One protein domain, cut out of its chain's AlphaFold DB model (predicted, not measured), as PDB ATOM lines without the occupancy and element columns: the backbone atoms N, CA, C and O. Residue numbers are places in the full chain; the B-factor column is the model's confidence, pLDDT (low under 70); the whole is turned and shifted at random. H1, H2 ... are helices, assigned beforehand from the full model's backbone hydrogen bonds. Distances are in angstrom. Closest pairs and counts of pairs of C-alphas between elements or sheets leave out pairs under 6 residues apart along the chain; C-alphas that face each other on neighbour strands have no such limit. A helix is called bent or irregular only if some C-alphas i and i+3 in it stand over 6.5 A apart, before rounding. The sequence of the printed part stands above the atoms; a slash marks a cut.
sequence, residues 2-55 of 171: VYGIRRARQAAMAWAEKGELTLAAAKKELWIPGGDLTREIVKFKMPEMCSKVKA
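This is residues 2 to 55 of the 171 residues of an uncharacterized protein of Perkinsus marinus (strain ATCC 50983 / TXsc) (UniProt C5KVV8). One long helix, H1, sticks out at its far end with residues 14 to 18, and a long unnamed stretch folds back from it to a small head where H2 and H3 meet at a corner near H1's first residue. The 54 printed residues hold three named helices, in the order H1, H2, H3, and no named strand; the class is all helix. The whole is only just loose, close to compact, with a radius of gyration of the C-alphas of 12.2 A, and elongated, spanning 37 by 22 by 18 A.

H1, residues 2 to 18, begins with C-alpha 2 at (200.379, 259.479, 178.200) and is 24.5 A long. H2, residues 36 to 45, measures 14.3 A. H3, residues 47 to 52, ends with C-alpha 52 at (212.756, 264.299, 173.124); it is irregular, with C-alphas 48 and 51 7.6 A apart.

H1 and H2 are close but not clearly touching, the closest C-alphas, of Val 2 and Val 42, being 6.4 A apart. H2 and H3 touch only at the corner, closest at the C-alphas of Lys 43 and Cys 50, 4.8 A. They run opposite ways at a steep tilt of 44 degrees. H1 and H3 are apart. In H1 and H2 every O i to N i+4 pair is within hydrogen-bond range; in H3 0 of 2 are, with 2 of 3 O i to N i+3 pairs.

The C-alphas farthest apart, of Glu 20 and Leu 37, are 37.0 A apart. The link from H1 to H2 is long, 17 residues. The printed part has no cut, and no printed residue is under 70 in pLDDT.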
ATOM      1  N   VAL A   2     199.846 259.999 179.488       87.56
ATOM      2  CA  VAL A   2     200.379 259.479 178.200       87.56
ATOM      3  C   VAL A   2     199.359 259.529 177.057       87.56
ATOM      4  O   VAL A   2     199.674 259.995 175.966       87.56
ATOM      5  N   TYR A   3     198.115 259.121 177.322       89.44
ATOM      6  CA  TYR A   3     197.024 259.229 176.349       89.44
ATOM      7  C   TYR A   3     196.812 260.675 175.868       89.44
ATOM      8  O   TYR A   3     196.733 260.918 174.668       89.44
ATOM      9  N   GLY A   4     196.807 261.641 176.792       90.00
ATOM     10  CA  GLY A   4     196.672 263.064 176.468       90.00
ATOM     11  C   GLY A   4     197.821 263.582 175.600       90.00
ATOM     12  O   GLY A   4     197.570 264.274 174.620       90.00
ATOM     13  N   ILE A   5     199.061 263.173 175.891       90.56
ATOM     14  CA  ILE A   5     200.244 263.525 175.085       90.56
ATOM     15  C   ILE A   5     200.102 262.991 173.654       90.56
ATOM     16  O   ILE A   5     200.329 263.727 172.692       90.56
ATOM     17  N   ARG A   6     199.688 261.727 173.491       91.75
ATOM     18  CA  ARG A   6     199.462 261.126 172.166       91.75
ATOM     19  C   ARG A   6     198.380 261.870 171.389       91.75
ATOM     20  O   ARG A   6     198.595 262.191 170.223       91.75
ATOM     21  N   ARG A   7     197.266 262.198 172.046       94.31
ATOM     22  CA  ARG A   7     196.160 262.934 171.425       94.31
ATOM     23  C   ARG A   7     196.579 264.338 170.986       94.31
ATOM     24  O   ARG A   7     196.304 264.728 169.858       94.31
ATOM     25  N   ALA A   8     197.290 265.070 171.846       91.06
ATOM     26  CA  ALA A   8     197.805 266.402 171.528       91.06
ATOM     27  C   ALA A   8     198.771 266.361 170.334       91.06
ATOM     28  O   ALA A   8     198.678 267.187 169.428       91.06
ATOM     29  N   ARG A   9     199.652 265.354 170.279       90.25
ATOM     30  CA  ARG A   9     200.560 265.150 169.146       90.25
ATOM     31  C   ARG A   9     199.810 264.843 167.849       90.25
ATOM     32  O   ARG A   9     200.153 265.414 166.820       90.25
ATOM     33  N   GLN A  10     198.811 263.961 167.887       92.69
ATOM     34  CA  GLN A  10     197.983 263.641 166.718       92.69
ATOM     35  C   GLN A  10     197.238 264.878 166.209       92.69
ATOM     36  O   GLN A  10     197.273 265.154 165.015       92.69
ATOM     37  N   ALA A  11     196.644 265.661 167.113       93.81
ATOM     38  CA  ALA A  11     195.971 266.907 166.761       93.81
ATOM     39  C   ALA A  11     196.934 267.921 166.118       93.81
ATOM     40  O   ALA A  11     196.609 268.502 165.087       93.81
ATOM     41  N   ALA A  12     198.140 268.088 166.672       91.38
ATOM     42  CA  ALA A  12     199.156 268.972 166.100       91.38
ATOM     43  C   ALA A  12     199.625 268.511 164.707       91.38
ATOM     44  O   ALA A  12     199.865 269.344 163.836       91.38
ATOM     45  N   MET A  13     199.743 267.197 164.484       92.50
ATOM     46  CA  MET A  13     200.093 266.640 163.174       92.50
ATOM     47  C   MET A  13     198.978 266.860 162.149       92.50
ATOM     48  O   MET A  13     199.267 267.353 161.067       92.50
ATOM     49  N   ALA A  14     197.724 266.577 162.510       94.75
ATOM     50  CA  ALA A  14     196.574 266.792 161.631       94.75
ATOM     51  C   ALA A  14     196.386 268.278 161.278       94.75
ATOM     52  O   ALA A  14     196.086 268.620 160.138       94.75
ATOM     53  N   TRP A  15     196.596 269.177 162.246       96.12
ATOM     54  CA  TRP A  15     196.577 270.620 162.003       96.12
ATOM     55  C   TRP A  15     197.679 271.049 161.025       96.12
ATOM     56  O   TRP A  15     197.407 271.814 160.103       96.12
ATOM     57  N   ALA A  16     198.902 270.535 161.196       95.00
ATOM     58  CA  ALA A  16     200.017 270.849 160.308       95.00
ATOM     59  C   ALA A  16     199.780 270.322 158.886       95.00
ATOM     60  O   ALA A  16     200.019 271.048 157.932       95.00
ATOM     61  N   GLU A  17     199.258 269.101 158.752       95.75
ATOM     62  CA  GLU A  17     198.906 268.498 157.465       95.75
ATOM     63  C   GLU A  17     197.830 269.305 156.735       95.75
ATOM     64  O   GLU A  17     198.006 269.647 155.571       95.75
ATOM     65  N   LYS A  18     196.765 269.710 157.442       96.62
ATOM     66  CA  LYS A  18     195.718 270.576 156.881       96.62
ATOM     67  C   LYS A  18     196.261 271.931 156.411       96.62
ATOM     68  O   LYS A  18     195.704 272.521 155.493       96.62
ATOM     69  N   GLY A  19     197.300 272.440 157.068       96.06
ATOM     70  CA  GLY A  19     197.977 273.680 156.692       96.06
ATOM     71  C   GLY A  19     199.115 273.501 155.686       96.06
ATOM     72  O   GLY A  19     199.824 274.471 155.442       96.06
ATOM     73  N   GLU A  20     199.340 272.286 155.171       96.56
ATOM     74  CA  GLU A  20     200.472 271.947 154.292       96.56
ATOM     75  C   GLU A  20     201.843 272.312 154.904       96.56
ATOM     76  O   GLU A  20     202.821 272.621 154.222       96.56
ATOM     77  N   LEU A  21     201.938 272.265 156.237       95.00
ATOM     78  CA  LEU A  21     203.133 272.620 156.995       95.00
ATOM     79  C   LEU A  21     203.981 271.386 157.306       95.00
ATOM     80  O   LEU A  21     203.525 270.407 157.900       95.00
ATOM     81  N   THR A  22     205.280 271.473 157.020       92.12
ATOM     82  CA  THR A  22     206.239 270.434 157.415       92.12
ATOM     83  C   THR A  22     206.769 270.684 158.827       92.12
ATOM     84  O   THR A  22     207.496 271.644 159.088       92.12
ATOM     85  N   LEU A  23     206.455 269.785 159.764       88.12
ATOM     86  CA  LEU A  23     206.968 269.859 161.135       88.12
ATOM     87  C   LEU A  23     208.441 269.431 161.205       88.12
ATOM     88  O   LEU A  23     208.762 268.247 161.074       88.12
ATOM     89  N   ALA A  24     209.330 270.373 161.521       89.62
ATOM     90  CA  ALA A  24     210.759 270.112 161.684       89.62
ATOM     91  C   ALA A  24     211.036 269.079 162.796       89.62
ATOM     92  O   ALA A  24     210.939 269.379 163.988       89.62
ATOM     93  N   ALA A  25     211.439 267.863 162.417       84.69
ATOM     94  CA  ALA A  25     211.696 266.763 163.352       84.69
ATOM     95  C   ALA A  25     212.781 267.088 164.400       84.69
ATOM     96  O   ALA A  25     212.710 266.627 165.545       84.69
ATOM     97  N   ALA A  26     213.754 267.925 164.032       85.25
ATOM     98  CA  ALA A  26     214.799 268.401 164.935       85.25
ATOM     99  C   ALA A  26     214.235 269.230 166.103       85.25
ATOM    100  O   ALA A  26     214.696 269.070 167.227       85.25
ATOM    101  N   LYS A  27     213.190 270.034 165.859       84.69
ATOM    102  CA  LYS A  27     212.561 270.932 166.846       84.69
ATOM    103  C   LYS A  27     211.427 270.275 167.643       84.69
ATOM    104  O   LYS A  27     210.771 270.941 168.436       84.69
ATOM    105  N   LYS A  28     211.160 268.981 167.428       86.50
ATOM    106  CA  LYS A  28     210.176 268.236 168.225       86.50
ATOM    107  C   LYS A  28     210.742 267.997 169.618       86.50
ATOM    108  O   LYS A  28     211.660 267.193 169.776       86.50
ATOM    109  N   GLU A  29     210.162 268.665 170.601       88.75
ATOM    110  CA  GLU A  29     210.498 268.546 172.017       88.75
ATOM    111  C   GLU A  29     209.232 268.228 172.813       88.75
ATOM    112  O   GLU A  29     208.133 268.652 172.451       88.75
ATOM    113  N   LEU A  30     209.381 267.451 173.883       89.44
ATOM    114  CA  LEU A  30     208.304 267.136 174.810       89.44
ATOM    115  C   LEU A  30     208.700 267.634 176.196       89.44
ATOM    116  O   LEU A  30     209.530 267.034 176.880       89.44
ATOM    117  N   TRP A  31     208.100 268.742 176.604       90.12
ATOM    118  CA  TRP A  31     208.222 269.243 177.963       90.12
ATOM    119  C   TRP A  31     207.055 268.718 178.800       90.12
ATOM    120  O   TRP A  31     205.896 268.826 178.402       90.12
ATOM    121  N   ILE A  32     207.376 268.094 179.932       87.12
ATOM    122  CA  ILE A  32     206.397 267.459 180.817       87.12
ATOM    123  C   ILE A  32     206.508 268.135 182.180       87.12
ATOM    124  O   ILE A  32     207.542 267.964 182.839       87.12
ATOM    125  N   PRO A  33     205.477 268.885 182.612       80.81
ATOM    126  CA  PRO A  33     205.475 269.477 183.936       80.81
ATOM    127  C   PRO A  33     205.446 268.380 185.009       80.81
ATOM    128  O   PRO A  33     204.681 267.418 184.917       80.81
ATOM    129  N   GLY A  34     206.303 268.524 186.019       78.81
ATOM    130  CA  GLY A  34     206.392 267.633 187.176       78.81
ATOM    131  C   GLY A  34     207.832 267.301 187.565       78.81
ATOM    132  O   GLY A  34     208.795 267.841 187.012       78.81
ATOM    133  N   GLY A  35     207.981 266.397 188.531       83.88
ATOM    134  CA  GLY A  35     209.275 265.840 188.932       83.88
ATOM    135  C   GLY A  35     209.824 264.787 187.962       83.88
ATOM    136  O   GLY A  35     209.184 264.416 186.974       83.88
ATOM    137  N   ASP A  36     211.019 264.277 188.266       86.75
ATOM    138  CA  ASP A  36     211.705 263.277 187.438       86.75
ATOM    139  C   ASP A  36     210.913 261.980 187.297       86.75
ATOM    140  O   ASP A  36     210.831 261.436 186.200       86.75
ATOM    141  N   LEU A  37     210.217 261.550 188.354       88.00
ATOM    142  CA  LEU A  37     209.372 260.355 188.322       88.00
ATOM    143  C   LEU A  37     208.326 260.408 187.197       88.00
ATOM    144  O   LEU A  37     208.144 259.443 186.457       88.00
ATOM    145  N   THR A  38     207.668 261.556 187.021       87.19
ATOM    146  CA  THR A  38     206.676 261.753 185.958       87.19
ATOM    147  C   THR A  38     207.313 261.632 184.577       87.19
ATOM    148  O   THR A  38     206.741 261.010 183.678       87.19
ATOM    149  N   ARG A  39     208.518 262.190 184.403       90.31
ATOM    150  CA  ARG A  39     209.276 262.086 183.151       90.31
ATOM    151  C   ARG A  39     209.677 260.643 182.866       90.31
ATOM    152  O   ARG A  39     209.489 260.200 181.737       90.31
ATOM    153  N   GLU A  40     210.154 259.906 183.863       91.06
ATOM    154  CA  GLU A  40     210.538 258.497 183.711       91.06
ATOM    155  C   GLU A  40     209.344 257.608 183.348       91.06
ATOM    156  O   GLU A  40     209.438 256.799 182.425       91.06
ATOM    157  N   ILE A  41     208.175 257.825 183.959       91.25
ATOM    158  CA  ILE A  41     206.944 257.104 183.588       91.25
ATOM    159  C   ILE A  41     206.588 257.343 182.116       91.25
ATOM    160  O   ILE A  41     206.178 256.414 181.414       91.25
ATOM    161  N   VAL A  42     206.720 258.581 181.630       90.81
ATOM    162  CA  VAL A  42     206.420 258.888 180.227       90.81
ATOM    163  C   VAL A  42     207.480 258.312 179.294       90.81
ATOM    164  O   VAL A  42     207.100 257.740 178.277       90.81
ATOM    165  N   LYS A  43     208.769 258.378 179.642       92.94
ATOM    166  CA  LYS A  43     209.843 257.733 178.869       92.94
ATOM    167  C   LYS A  43     209.623 256.224 178.751       92.94
ATOM    168  O   LYS A  43     209.741 255.688 177.656       92.94
ATOM    169  N   PHE A  44     209.233 255.564 179.842       93.62
ATOM    170  CA  PHE A  44     208.933 254.133 179.855       93.62
ATOM    171  C   PHE A  44     207.729 253.782 178.967       93.62
ATOM    172  O   PHE A  44     207.771 252.827 178.200       93.62
ATOM    173  N   LYS A  45     206.648 254.572 179.035       93.62
ATOM    174  CA  LYS A  45     205.415 254.321 178.262       93.62
ATOM    175  C   LYS A  45     205.455 254.838 176.817       93.62
ATOM    176  O   LYS A  45     204.558 254.517 176.034       93.62
ATOM    177  N   MET A  46     206.434 255.673 176.477       92.56
ATOM    178  CA  MET A  46     206.641 256.268 175.151       92.56
ATOM    179  C   MET A  46     208.138 256.259 174.794       92.56
ATOM    180  O   MET A  46     208.758 257.329 174.712       92.56
ATOM    181  N   PRO A  47     208.743 255.071 174.601       90.62
ATOM    182  CA  PRO A  47     210.178 254.939 174.348       90.62
ATOM    183  C   PRO A  47     210.630 255.717 173.104       90.62
ATOM    184  O   PRO A  47     211.725 256.279 173.091       90.62
ATOM    185  N   GLU A  48     209.761 255.861 172.101       89.31
ATOM    186  CA  GLU A  48     210.024 256.620 170.875       89.31
ATOM    187  C   GLU A  48     210.224 258.127 171.111       89.31
ATOM    188  O   GLU A  48     210.797 258.823 170.273       89.31
ATOM    189  N   MET A  49     209.763 258.646 172.253       86.44
ATOM    190  CA  MET A  49     209.893 260.053 172.638       86.44
ATOM    191  C   MET A  49     210.982 260.284 173.687       86.44
ATOM    192  O   MET A  49     211.213 261.434 174.056       86.44
ATOM    193  N   CYS A  50     211.664 259.240 174.166       88.69
ATOM    194  CA  CYS A  50     212.582 259.334 175.301       88.69
ATOM    195  C   CYS A  50     213.674 260.403 175.098       88.69
ATOM    196  O   CYS A  50     213.873 261.261 175.958       88.69
ATOM    197  N   SER A  51     214.288 260.445 173.910       88.06
ATOM    198  CA  SER A  51     215.315 261.439 173.542       88.06
ATOM    199  C   SER A  51     214.779 262.871 173.389       88.06
ATOM    200  O   SER A  51     215.549 263.837 173.358       88.06
ATOM    201  N   LYS A  52     213.454 263.021 173.289       90.44
ATOM    202  CA  LYS A  52     212.756 264.299 173.124       90.44
ATOM    203  C   LYS A  52     212.176 264.838 174.429       90.44
ATOM    204  O   LYS A  52     211.791 266.004 174.450       90.44
ATOM    205  N   VAL A  53     212.121 264.038 175.498       91.88
ATOM    206  CA  VAL A  53     211.671 264.500 176.819       91.88
ATOM    207  C   VAL A  53     212.716 265.443 177.409       91.88
ATOM    208  O   VAL A  53     213.871 265.063 177.599       91.88
ATOM    209  N   LYS A  54     212.315 266.679 177.718       89.81
ATOM    210  CA  LYS A  54     213.191 267.703 178.298       89.81
ATOM    211  C   LYS A  54     212.695 268.133 179.678       89.81
ATOM    212  O   LYS A  54     211.501 268.334 179.885       89.81
ATOM    213  N   ALA A  55     213.629 268.310 180.613       88.00
ATOM    214  CA  ALA A  55     213.344 268.890 181.931       88.00
ATOM    215  C   ALA A  55     213.179 270.420 181.871       88.00
ATOM    216  O   ALA A  55     212.445 271.005 182.666       88.00
TER     217      ALA A  55